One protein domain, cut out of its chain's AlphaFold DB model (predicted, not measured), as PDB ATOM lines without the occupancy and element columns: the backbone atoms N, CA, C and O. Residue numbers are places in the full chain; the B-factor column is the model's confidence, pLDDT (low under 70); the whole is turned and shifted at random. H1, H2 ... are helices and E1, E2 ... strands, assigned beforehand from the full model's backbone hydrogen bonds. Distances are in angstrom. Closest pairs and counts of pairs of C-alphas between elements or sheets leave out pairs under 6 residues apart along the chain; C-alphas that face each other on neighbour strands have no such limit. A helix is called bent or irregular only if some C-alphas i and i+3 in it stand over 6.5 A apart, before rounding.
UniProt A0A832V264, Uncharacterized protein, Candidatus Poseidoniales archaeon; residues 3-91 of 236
ATOM      1  N   LEU A   3     272.013 220.323 266.084       88.31
ATOM      2  CA  LEU A   3     270.799 221.038 266.497       88.31
ATOM      3  C   LEU A   3     269.595 220.118 266.712       88.31
ATOM      4  O   LEU A   3     268.842 220.300 267.657       88.31
ATOM      5  N   GLU A   4     269.449 219.082 265.883       87.19
ATOM      6  CA  GLU A   4     268.366 218.093 266.018       87.19
ATOM      7  C   GLU A   4     268.456 217.304 267.327       87.19
ATOM      8  O   GLU A   4     267.450 216.780 267.798       87.19
ATOM      9  N   LYS A   5     269.660 217.219 267.907       85.75
ATOM     10  CA  LYS A   5     269.905 216.526 269.173       85.75
ATOM     11  C   LYS A   5     269.623 217.395 270.399       85.75
ATOM     12  O   LYS A   5     269.531 216.842 271.487       85.75
ATOM     13  N   LEU A   6     269.491 218.717 270.252       89.50
ATOM     14  CA  LEU A   6     269.183 219.595 271.382       89.50
ATOM     15  C   LEU A   6     267.790 219.268 271.906       89.50
ATOM     16  O   LEU A   6     266.831 219.315 271.143       89.50
ATOM     17  N   LYS A   7     267.656 218.952 273.191       89.94
ATOM     18  CA  LYS A   7     266.338 218.778 273.814       89.94
ATOM     19  C   LYS A   7     265.622 220.143 273.904       89.94
ATOM     20  O   LYS A   7     266.272 221.184 273.754       89.94
ATOM     21  N   PRO A   8     264.291 220.181 274.092       90.25
ATOM     22  CA  PRO A   8     263.580 221.432 274.355       90.25
ATOM     23  C   PRO A   8     264.244 222.221 275.492       90.25
ATOM     24  O   PRO A   8     264.659 221.623 276.480       90.25
ATOM     25  N   ASN A   9     264.367 223.542 275.336       89.50
ATOM     26  CA  ASN A   9     265.113 224.451 276.218       89.50
ATOM     27  C   ASN A   9     266.635 224.226 276.295       89.50
ATOM     28  O   ASN A   9     267.315 225.032 276.924       89.50
ATOM     29  N   GLY A  10     267.173 223.206 275.621       89.31
ATOM     30  CA  GLY A  10     268.597 222.896 275.621       89.31
ATOM     31  C   GLY A  10     269.438 224.042 275.066       89.31
ATOM     32  O   GLY A  10     269.058 224.711 274.092       89.31
ATOM     33  N   LEU A  11     270.593 224.254 275.694       91.62
ATOM     34  CA  LEU A  11     271.543 225.296 275.324       91.62
ATOM     35  C   LEU A  11     272.592 224.765 274.348       91.62
ATOM     36  O   LEU A  11     273.079 223.640 274.456       91.62
ATOM     37  N   TRP A  12     272.965 225.603 273.387       92.25
ATOM     38  CA  TRP A  12     274.036 225.332 272.445       92.25
ATOM     39  C   TRP A  12     274.993 226.507 272.357       92.25
ATOM     40  O   TRP A  12     274.636 227.609 271.935       92.25
ATOM     41  N   GLU A  13     276.246 226.228 272.698       91.00
ATOM     42  CA  GLU A  13     277.324 227.205 272.713       91.00
ATOM     43  C   GLU A  13     278.446 226.748 271.781       91.00
ATOM     44  O   GLU A  13     279.275 225.903 272.134       91.00
ATOM     45  N   PRO A  14     278.484 227.274 270.547       88.81
ATOM     46  CA  PRO A  14     279.580 227.004 269.636       88.81
ATOM     47  C   PRO A  14     280.916 227.454 270.240       88.81
ATOM     48  O   PRO A  14     281.158 228.649 270.453       88.81
ATOM     49  N   ALA A  15     281.800 226.487 270.489       83.56
ATOM     50  CA  ALA A  15     283.068 226.717 271.169       83.56
ATOM     51  C   ALA A  15     283.876 227.858 270.523       83.56
ATOM     52  O   ALA A  15     284.155 227.856 269.322       83.56
ATOM     53  N   GLY A  16     284.260 228.840 271.341       81.44
ATOM     54  CA  GLY A  16     285.110 229.958 270.928       81.44
ATOM     55  C   GLY A  16     284.434 231.024 270.060       81.44
ATOM     56  O   GLY A  16     285.121 231.941 269.612       81.44
ATOM     57  N   LEU A  17     283.119 230.943 269.819       88.94
ATOM     58  CA  LEU A  17     282.403 231.948 269.021       88.94
ATOM     59  C   LEU A  17     281.730 233.036 269.865       88.94
ATOM     60  O   LEU A  17     281.381 234.079 269.318       88.94
ATOM     61  N   GLY A  18     281.604 232.834 271.182       88.19
ATOM     62  CA  GLY A  18     280.991 233.815 272.085       88.19
ATOM     63  C   GLY A  18     279.508 234.035 271.789       88.19
ATOM     64  O   GLY A  18     279.049 235.176 271.776       88.19
ATOM     65  N   LEU A  19     278.799 232.951 271.474       93.44
ATOM     66  CA  LEU A  19     277.377 232.921 271.148       93.44
ATOM     67  C   LEU A  19     276.727 231.811 271.971       93.44
ATOM     68  O   LEU A  19     277.296 230.723 272.055       93.44
ATOM     69  N   CYS A  20     275.547 232.074 272.525       93.69
ATOM     70  CA  CYS A  20     274.735 231.062 273.194       93.69
ATOM     71  C   CYS A  20     273.326 231.064 272.605       93.69
ATOM     72  O   CYS A  20     272.665 232.105 272.547       93.69
ATOM     73  N   TYR A  21     272.889 229.895 272.148       95.69
ATOM     74  CA  TYR A  21     271.570 229.662 271.580       95.69
ATOM     75  C   TYR A  21     270.760 228.750 272.493       95.69
ATOM     76  O   TYR A  21     271.308 227.843 273.109       95.69
ATOM     77  N   GLN A  22     269.449 228.944 272.518       94.81
ATOM     78  CA  GLN A  22     268.500 228.078 273.209       94.81
ATOM     79  C   GLN A  22     267.495 227.512 272.209       94.81
ATOM     80  O   GLN A  22     266.972 228.258 271.380       94.81
ATOM     81  N   ARG A  23     267.183 226.214 272.288       95.06
ATOM     82  CA  ARG A  23     266.087 225.631 271.500       95.06
ATOM     83  C   ARG A  23     264.738 226.016 272.103       95.06
ATOM     84  O   ARG A  23     264.431 225.607 273.218       95.06
ATOM     85  N   ILE A  24     263.933 226.767 271.350       94.44
ATOM     86  CA  ILE A  24     262.593 227.224 271.769       94.44
ATOM     87  C   ILE A  24     261.451 226.544 271.000       94.44
ATOM     88  O   ILE A  24     260.298 226.632 271.408       94.44
ATOM     89  N   GLY A  25     261.769 225.835 269.915       92.25
ATOM     90  CA  GLY A  25     260.811 225.081 269.112       92.25
ATOM     91  C   GLY A  25     261.478 223.925 268.373       92.25
ATOM     92  O   GLY A  25     262.638 223.590 268.629       92.25
ATOM     93  N   ASP A  26     260.762 223.297 267.441       92.25
ATOM     94  CA  ASP A  26     261.291 222.137 266.712       92.25
ATOM     95  C   ASP A  26     262.427 222.484 265.756       92.25
ATOM     96  O   ASP A  26     263.422 221.766 265.685       92.25
ATOM     97  N   TYR A  27     262.288 223.619 265.078       94.94
ATOM     98  CA  TYR A  27     263.264 224.158 264.134       94.94
ATOM     99  C   TYR A  27     263.576 225.622 264.451       94.94
ATOM    100  O   TYR A  27     263.931 226.393 263.565       94.94
ATOM    101  N   GLU A  28     263.423 226.013 265.718       96.38
ATOM    102  CA  GLU A  28     263.553 227.398 266.163       96.38
ATOM    103  C   GLU A  28     264.563 227.504 267.305       96.38
ATOM    104  O   GLU A  28     264.450 226.837 268.344       96.38
ATOM    105  N   LEU A  29     265.557 228.368 267.108       96.81
ATOM    106  CA  LEU A  29     266.514 228.766 268.131       96.81
ATOM    107  C   LEU A  29     266.255 230.206 268.553       96.81
ATOM    108  O   LEU A  29     265.848 231.040 267.752       96.81
ATOM    109  N   LYS A  30     266.599 230.528 269.790       96.56
ATOM    110  CA  LYS A  30     266.709 231.894 270.284       96.56
ATOM    111  C   LYS A  30     268.167 232.193 270.576       96.56
ATOM    112  O   LYS A  30     268.806 231.446 271.315       96.56
ATOM    113  N   LEU A  31     268.706 233.267 270.010       96.69
ATOM    114  CA  LEU A  31     270.013 233.776 270.415       96.69
ATOM    115  C   LEU A  31     269.835 234.506 271.748       96.69
ATOM    116  O   LEU A  31     269.243 235.582 271.795       96.69
ATOM    117  N   ILE A  32     270.323 233.908 272.832       95.56
ATOM    118  CA  ILE A  32     270.166 234.477 274.176       95.56
ATOM    119  C   ILE A  32     271.350 235.362 274.561       95.56
ATOM    120  O   ILE A  32     271.156 236.361 275.247       95.56
ATOM    121  N   GLN A  33     272.551 235.065 274.055       93.44
ATOM    122  CA  GLN A  33     273.761 235.807 274.402       93.44
ATOM    123  C   GLN A  33     274.710 235.986 273.216       93.44
ATOM    124  O   GLN A  33     274.946 235.050 272.447       93.44
ATOM    125  N   GLN A  34     275.316 237.170 273.113       93.81
ATOM    126  CA  GLN A  34     276.385 237.472 272.166       93.81
ATOM    127  C   GLN A  34     277.488 238.317 272.822       93.81
ATOM    128  O   GLN A  34     277.225 239.367 273.407       93.81
ATOM    129  N   ASN A  35     278.748 237.926 272.629       91.56
ATOM    130  CA  ASN A  35     279.884 238.760 273.019       91.56
ATOM    131  C   ASN A  35     279.998 240.016 272.131       91.56
ATOM    132  O   ASN A  35     279.806 239.952 270.914       91.56
ATOM    133  N   THR A  36     280.412 241.153 272.694       91.50
ATOM    134  CA  THR A  36     280.580 242.426 271.956       91.50
ATOM    135  C   THR A  36     281.770 242.438 270.988       91.50
ATOM    136  O   THR A  36     282.006 243.428 270.291       91.50
ATOM    137  N   SER A  37     282.523 241.338 270.885       89.75
ATOM    138  CA  SER A  37     283.680 241.258 269.997       89.75
ATOM    139  C   SER A  37     283.273 241.271 268.509       89.75
ATOM    140  O   SER A  37     282.272 240.658 268.121       89.75
ATOM    141  N   PRO A  38     284.081 241.887 267.619       89.69
ATOM    142  CA  PRO A  38     283.836 241.830 266.175       89.69
ATOM    143  C   PRO A  38     283.799 240.395 265.633       89.69
ATOM    144  O   PRO A  38     283.065 240.094 264.692       89.69
ATOM    145  N   GLN A  39     284.572 239.492 266.246       89.56
ATOM    146  CA  GLN A  39     284.606 238.081 265.877       89.56
ATOM    147  C   GLN A  39     283.262 237.394 266.140       89.56
ATOM    148  O   GLN A  39     282.789 236.669 265.266       89.56
ATOM    149  N   ALA A  40     282.627 237.655 267.287       92.00
ATOM    150  CA  ALA A  40     281.312 237.105 267.614       92.00
ATOM    151  C   ALA A  40     280.230 237.621 266.654       92.00
ATOM    152  O   ALA A  40     279.411 236.841 266.173       92.00
ATOM    153  N   ALA A  41     280.274 238.902 266.272       91.62
ATOM    154  CA  ALA A  41     279.339 239.467 265.295       91.62
ATOM    155  C   ALA A  41     279.454 238.800 263.908       91.62
ATOM    156  O   ALA A  41     278.446 238.442 263.295       91.62
ATOM    157  N   VAL A  42     280.681 238.581 263.417       94.38
ATOM    158  CA  VAL A  42     280.917 237.869 262.146       94.38
ATOM    159  C   VAL A  42     280.512 236.398 262.254       94.38
ATOM    160  O   VAL A  42     279.919 235.853 261.320       94.38
ATOM    161  N   ALA A  43     280.817 235.749 263.380       94.00
ATOM    162  CA  ALA A  43     280.425 234.369 263.639       94.00
ATOM    163  C   ALA A  43     278.901 234.210 263.647       94.00
ATOM    164  O   ALA A  43     278.400 233.291 262.999       94.00
ATOM    165  N   LYS A  44     278.170 235.144 264.275       96.12
ATOM    166  CA  LYS A  44     276.703 235.161 264.284       96.12
ATOM    167  C   LYS A  44     276.148 235.164 262.867       96.12
ATOM    168  O   LYS A  44     275.317 234.325 262.541       96.12
ATOM    169  N   LEU A  45     276.632 236.067 262.011       94.62
ATOM    170  CA  LEU A  45     276.170 236.157 260.621       94.62
ATOM    171  C   LEU A  45     276.405 234.847 259.860       94.62
ATOM    172  O   LEU A  45     275.511 234.357 259.173       94.62
ATOM    173  N   ARG A  46     277.596 234.256 259.999       95.19
ATOM    174  CA  ARG A  46     277.937 232.990 259.333       95.19
ATOM    175  C   ARG A  46     277.066 231.839 259.821       95.19
ATOM    176  O   ARG A  46     276.545 231.093 258.999       95.19
ATOM    177  N   LEU A  47     276.903 231.706 261.135       94.62
ATOM    178  CA  LEU A  47     276.056 230.670 261.715       94.62
ATOM    179  C   LEU A  47     274.596 230.862 261.331       94.62
ATOM    180  O   LEU A  47     273.968 229.891 260.938       94.62
ATOM    181  N   SER A  48     274.084 232.091 261.350       95.12
ATOM    182  CA  SER A  48     272.717 232.390 260.927       95.12
ATOM    183  C   SER A  48     272.453 231.926 259.493       95.12
ATOM    184  O   SER A  48     271.446 231.276 259.234       95.12
ATOM    185  N   ILE A  49     273.392 232.143 258.564       94.38
ATOM    186  CA  ILE A  49     273.279 231.626 257.189       94.38
ATOM    187  C   ILE A  49     273.250 230.091 257.166       94.38
ATOM    188  O   ILE A  49     272.439 229.507 256.451       94.38
ATOM    189  N   LEU A  50     274.123 229.431 257.932       94.31
ATOM    190  CA  LEU A  50     274.186 227.968 257.976       94.31
ATOM    191  C   LEU A  50     272.918 227.356 258.582       94.31
ATOM    192  O   LEU A  50     272.405 226.388 258.033       94.31
ATOM    193  N   ILE A  51     272.412 227.937 259.670       95.38
ATOM    194  CA  ILE A  51     271.211 227.509 260.399       95.38
ATOM    195  C   ILE A  51     269.965 227.690 259.521       95.38
ATOM    196  O   ILE A  51     269.195 226.749 259.342       95.38
ATOM    197  N   HIS A  52     269.816 228.838 258.856       95.12
ATOM    198  CA  HIS A  52     268.746 229.020 257.871       95.12
ATOM    199  C   HIS A  52     268.884 228.071 256.674       95.12
ATOM    200  O   HIS A  52     267.888 227.549 256.178       95.12
ATOM    201  N   GLY A  53     270.112 227.793 256.229       94.19
ATOM    202  CA  GLY A  53     270.385 226.872 255.124       94.19
ATOM    203  C   GLY A  53     269.939 225.428 255.381       94.19
ATOM    204  O   GLY A  53     269.654 224.707 254.429       94.19
ATOM    205  N   ILE A  54     269.838 225.018 256.649       94.44
ATOM    206  CA  ILE A  54     269.327 223.704 257.076       94.44
ATOM    207  C   ILE A  54     267.852 223.749 257.515       94.44
ATOM    208  O   ILE A  54     267.356 222.775 258.073       94.44
ATOM    209  N   GLY A  55     267.150 224.862 257.267       94.88
ATOM    210  CA  GLY A  55     265.714 225.007 257.526       94.88
ATOM    211  C   GLY A  55     265.334 225.426 258.948       94.88
ATOM    212  O   GLY A  55     264.165 225.318 259.301       94.88
ATOM    213  N   TRP A  56     266.287 225.893 259.756       97.19
ATOM    214  CA  TRP A  56     266.028 226.401 261.106       97.19
ATOM    215  C   TRP A  56     265.894 227.927 261.114       97.19
ATOM    216  O   TRP A  56     266.510 228.610 260.296       97.19
ATOM    217  N   THR A  57     265.130 228.479 262.053       97.06
ATOM    218  CA  THR A  57     264.980 229.925 262.274       97.06
ATOM    219  C   THR A  57     265.670 230.364 263.565       97.06
ATOM    220  O   THR A  57     265.912 229.558 264.469       97.06
ATOM    221  N   ILE A  58     266.029 231.649 263.640       97.06
ATOM    222  CA  ILE A  58     266.661 232.249 264.820       97.06
ATOM    223  C   ILE A  58     265.877 233.489 265.254       97.06
ATOM    224  O   ILE A  58     265.766 234.448 264.490       97.06
ATOM    225  N   ASP A  59     265.388 233.491 266.492       96.75
ATOM    226  CA  ASP A  59     264.900 234.684 267.183       96.75
ATOM    227  C   ASP A  59     266.079 235.465 267.792       96.75
ATOM    228  O   ASP A  59     266.815 234.957 268.642       96.75
ATOM    229  N   GLU A  60     266.254 236.715 267.355       95.75
ATOM    230  CA  GLU A  60     267.283 237.652 267.832       95.75
ATOM    231  C   GLU A  60     266.679 238.857 268.592       95.75
ATOM    232  O   GLU A  60     267.345 239.876 268.776       95.75
ATOM    233  N   THR A  61     265.415 238.791 269.027       91.62
ATOM    234  CA  THR A  61     264.677 239.967 269.537       91.62
ATOM    235  C   THR A  61     265.184 240.473 270.898       91.62
ATOM    236  O   THR A  61     265.025 241.649 271.205       91.62
ATOM    237  N   ASN A  62     265.825 239.624 271.712       90.06
ATOM    238  CA  ASN A  62     266.259 239.957 273.080       90.06
ATOM    239  C   ASN A  62     267.648 239.383 273.414       90.06
ATOM    240  O   ASN A  62     267.814 238.684 274.411       90.06
ATOM    241  N   VAL A  63     268.639 239.644 272.559       92.62
ATOM    242  CA  VAL A  63     270.013 239.156 272.766       92.62
ATOM    243  C   VAL A  63     270.700 239.940 273.884       92.62
ATOM    244  O   VAL A  63     270.824 241.165 273.804       92.62
ATOM    245  N   GLN A  64     271.219 239.240 274.890       91.25
ATOM    246  CA  GLN A  64     272.076 239.838 275.906       91.25
ATOM    247  C   GLN A  64     273.485 240.052 275.344       91.25
ATOM    248  O   GLN A  64     274.188 239.104 274.986       91.25
ATOM    249  N   MET A  65     273.906 241.314 275.261       90.38
ATOM    250  CA  MET A  65     275.265 241.664 274.858       90.38
ATOM    251  C   MET A  65     276.190 241.579 276.071       90.38
ATOM    252  O   MET A  65     275.941 242.245 277.074       90.38
ATOM    253  N   ILE A  66     277.252 240.781 275.973       85.94
ATOM    254  CA  ILE A  66     278.245 240.630 277.044       85.94
ATOM    255  C   ILE A  66     279.581 241.192 276.590       85.94
ATOM    256  O   ILE A  66     280.066 240.881 275.499       85.94
ATOM    257  N   ASP A  67     280.182 242.025 277.431       83.19
ATOM    258  CA  ASP A  67     281.495 242.566 277.140       83.19
ATOM    259  C   ASP A  67     282.559 241.474 277.131       83.19
ATOM    260  O   ASP A  67     282.577 240.565 277.962       83.19
ATOM    261  N   ALA A  68     283.457 241.555 276.150       69.44
ATOM    262  CA  ALA A  68     284.596 240.658 276.054       69.44
ATOM    263  C   ALA A  68     285.597 240.973 277.180       69.44
ATOM    264  O   ALA A  68     286.584 241.678 276.979       69.44
ATOM    265  N   GLU A  69     285.325 240.476 278.381       73.50
ATOM    266  CA  GLU A  69     286.212 240.633 279.524       73.50
ATOM    267  C   GLU A  69     287.439 239.716 279.405       73.50
ATOM    268  O   GLU A  69     287.364 238.562 278.969       73.50
ATOM    269  N   HIS A  70     288.594 240.214 279.853       71.31
ATOM    270  CA  HIS A  70     289.815 239.420 279.996       71.31
ATOM    271  C   HIS A  70     289.780 238.594 281.282       71.31
ATOM    272  O   HIS A  70     290.579 238.787 282.193       71.31
ATOM    273  N   LEU A  71     288.836 237.667 281.337       77.31
ATOM    274  CA  LEU A  71     288.723 236.707 282.422       77.31
ATOM    275  C   LEU A  71     289.700 235.547 282.217       77.31
ATOM    276  O   LEU A  71     289.958 235.087 281.088       77.31
ATOM    277  N   THR A  72     290.219 235.027 283.325       85.88
ATOM    278  CA  THR A  72     290.937 233.750 283.332       85.88
ATOM    279  C   THR A  72     290.028 232.627 282.822       85.88
ATOM    280  O   THR A  72     288.807 232.770 282.740       85.88
ATOM    281  N   MET A  73     290.607 231.486 282.434       78.06
ATOM    282  CA  MET A  73     289.798 230.341 281.986       78.06
ATOM    283  C   MET A  73     288.832 229.858 283.078       78.06
ATOM    284  O   MET A  73     287.691 229.530 282.772       78.06
ATOM    285  N   GLN A  74     289.269 229.875 284.338       83.62
ATOM    286  CA  GLN A  74     288.446 229.469 285.474       83.62
ATOM    287  C   GLN A  74     287.288 230.443 285.723       83.62
ATOM    288  O   GLN A  74     286.155 230.003 285.879       83.62
ATOM    289  N   GLU A  75     287.540 231.754 285.705       85.62
ATOM    290  CA  GLU A  75     286.479 232.757 285.884       85.62
ATOM    291  C   GLU A  75     285.466 232.735 284.738       85.62
ATOM    292  O   GLU A  75     284.274 232.895 284.979       85.62
ATOM    293  N   ARG A  76     285.914 232.501 283.495       79.38
ATOM    294  CA  ARG A  76     284.997 232.319 282.361       79.38
ATOM    295  C   ARG A  76     284.092 231.123 282.561       79.38
ATOM    296  O   ARG A  76     282.893 231.256 282.373       79.38
ATOM    297  N   HIS A  77     284.670 229.994 282.958       81.88
ATOM    298  CA  HIS A  77     283.896 228.795 283.227       81.88
ATOM    299  C   HIS A  77     282.879 229.029 284.350       81.88
ATOM    300  O   HIS A  77     281.722 228.667 284.200       81.88
ATOM    301  N   MET A  78     283.275 229.697 285.437       85.69
ATOM    302  CA  MET A  78     282.368 230.015 286.541       85.69
ATOM    303  C   MET A  78     281.211 230.920 286.098       85.69
ATOM    304  O   MET A  78     280.062 230.577 286.342       85.69
ATOM    305  N   LYS A  79     281.492 232.011 285.370       85.62
ATOM    306  CA  LYS A  79     280.436 232.889 284.834       85.62
ATOM    307  C   LYS A  79     279.521 232.177 283.837       85.62
ATOM    308  O   LYS A  79     278.329 232.453 283.804       85.62
ATOM    309  N   GLU A  80     280.064 231.280 283.015       83.62
ATOM    310  CA  GLU A  80     279.278 230.453 282.092       83.62
ATOM    311  C   GLU A  80     278.336 229.521 282.863       83.62
ATOM    312  O   GLU A  80     277.152 229.455 282.545       83.62
ATOM    313  N   MET A  81     278.829 228.854 283.913       85.56
ATOM    314  CA  MET A  81     278.013 228.002 284.783       85.56
ATOM    315  C   MET A  81     276.909 228.795 285.495       85.56
ATOM    316  O   MET A  81     275.758 228.365 285.481       85.56
ATOM    317  N   GLU A  82     277.242 229.954 286.071       89.25
ATOM    318  CA  GLU A  82     276.282 230.854 286.729       89.25
ATOM    319  C   GLU A  82     275.185 231.294 285.753       89.25
ATOM    320  O   GLU A  82     274.000 231.132 286.036       89.25
ATOM    321  N   PHE A  83     275.568 231.763 284.564       88.00
ATOM    322  CA  PHE A  83     274.618 232.176 283.534       88.00
ATOM    323  C   PHE A  83     273.701 231.031 283.093       88.00
ATOM    324  O   PHE A  83     272.487 231.201 282.984       88.00
ATOM    325  N   ARG A  84     274.259 229.840 282.850       89.00
ATOM    326  CA  ARG A  84     273.461 228.669 282.469       89.00
ATOM    327  C   ARG A  84     272.458 228.302 283.545       89.00
ATOM    328  O   ARG A  84     271.319 227.981 283.216       89.00
ATOM    329  N   GLN A  85     272.861 228.383 284.809       91.25
ATOM    330  CA  GLN A  85     271.957 228.165 285.924       91.25
ATOM    331  C   GLN A  85     270.850 229.227 285.950       91.25
ATOM    332  O   GLN A  85     269.680 228.863 286.006       91.25
ATOM    333  N   GLU A  86     271.175 230.516 285.816       91.44
ATOM    334  CA  GLU A  86     270.181 231.601 285.745       91.44
ATOM    335  C   GLU A  86     269.155 231.378 284.626       91.44
ATOM    336  O   GLU A  86     267.951 231.518 284.846       91.44
ATOM    337  N   VAL A  87     269.615 230.980 283.438       90.75
ATOM    338  CA  VAL A  87     268.741 230.659 282.306       90.75
ATOM    339  C   VAL A  87     267.883 229.433 282.613       90.75
ATOM    340  O   VAL A  87     266.669 229.484 282.398       90.75
ATOM    341  N   ALA A  88     268.472 228.368 283.165       92.38
ATOM    342  CA  ALA A  88     267.758 227.148 283.528       92.38
ATOM    343  C   ALA A  88     266.623 227.412 284.526       92.38
ATOM    344  O   ALA A  88     265.512 226.914 284.347       92.38
ATOM    345  N   LEU A  89     266.846 228.287 285.513       91.81
ATOM    346  CA  LEU A  89     265.830 228.661 286.501       91.81
ATOM    347  C   LEU A  89     264.563 229.280 285.879       91.81
ATOM    348  O   LEU A  89     263.504 229.269 286.510       91.81
ATOM    349  N   THR A  90     264.654 229.806 284.653       93.38
ATOM    350  CA  THR A  90     263.526 230.409 283.923       93.38
ATOM    351  C   THR A  90     262.805 229.447 282.982       93.38
ATOM    352  O   THR A  90     261.804 229.834 282.376       93.38
ATOM    353  N   TRP A  91     263.285 228.211 282.827       94.25
ATOM    354  CA  TRP A  91     262.700 227.276 281.873       94.25
ATOM    355  C   TRP A  91     261.272 226.888 282.268       94.25
ATOM    356  O   TRP A  91     261.046 226.444 283.397       94.25
TER     357      TRP A  91
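AT A GLANCE: This is residues 3 to 91 of the 236 residues of an uncharacterized protein of Candidatus Poseidoniales archaeon (UniProt A0A832V264). A small, twisted sheet is built round one long bent strand, E2, with E1 along one side of it and the short E3 and E4 following each other along the other; H1 covers one face, while H2 lies off the opposite face, loosely placed, its first part sticking out with residues 72 to 78. The printed part has 89 residues with two named helices and four named strands, in the order E1, E2, H1, E3, E4, H2, and is of the mixed class, helices and strands. The sheet is branched and mixed: E1 is antiparallel to E2, E3 and E4 parallel to it. The whole is compact, with a radius of gyration of the C-alphas of 13.0 A and spans of 37 by 30 by 22 A.

HOW THE PARTS SIT: Start with residues 3 to 18, which hold no named element; residues 11 to 12 pair antiparallel with residues 21 to 22 of E1, residues 19 to 23. Next comes E2, residues 28 to 35, which forms a hairpin with E1; look for N 22 and O 30, 2.8 A apart. E2 bends by 50 degrees at residue 32. H1, residues 38 to 53, is on the sheet at a height over the sheet of 7.1 A, over E3, residues 57 to 59, and along the strands, at 7 degrees to E3 on the local plane. The closest C-alphas of H1 and E3 are those of Ile 51 and Thr 57, 6.9 A apart. E2, H1 and E3 make a strand-helix-strand unit, two parallel neighbour strands with a helix between, and its crossover is right-handed; N 59 and O 29 are 2.8 A apart. E4, residues 64 to 66, is apart from E3 and pairs with E2 farther along, where N 66 and O 34 are 2.9 A apart. H2, residues 73 to 88, is only just not on the sheet, with 4 pairs of C-alphas within 10 A, and is apart from H1. In H1 and H2 every O i to N i+4 pair is within hydrogen-bond range.

IN THESE COORDINATES: Find C-alpha 19 at (277.377, 232.921, 271.148), where E1 begins; it runs 13.4 A to C-alpha 23. E2 runs 21.0 A from C-alpha 28 to C-alpha 35. H1 begins at C-alpha 38, at (283.836, 241.830, 266.175), and runs 23.0 A to C-alpha 53. After the three-residue strands E3 and E4, H2 runs 22.3 A from C-alpha 73 to C-alpha 88, at (267.758, 227.148, 283.528).

THE WHOLE: The two C-alphas farthest apart are those of Gly 55 and Thr 72, 37.1 A. The printed part has no cut. The link from E4 to H2 is short; the other four are tight. The mean pLDDT of the printed part is 90.3, and residue 68 is under 70.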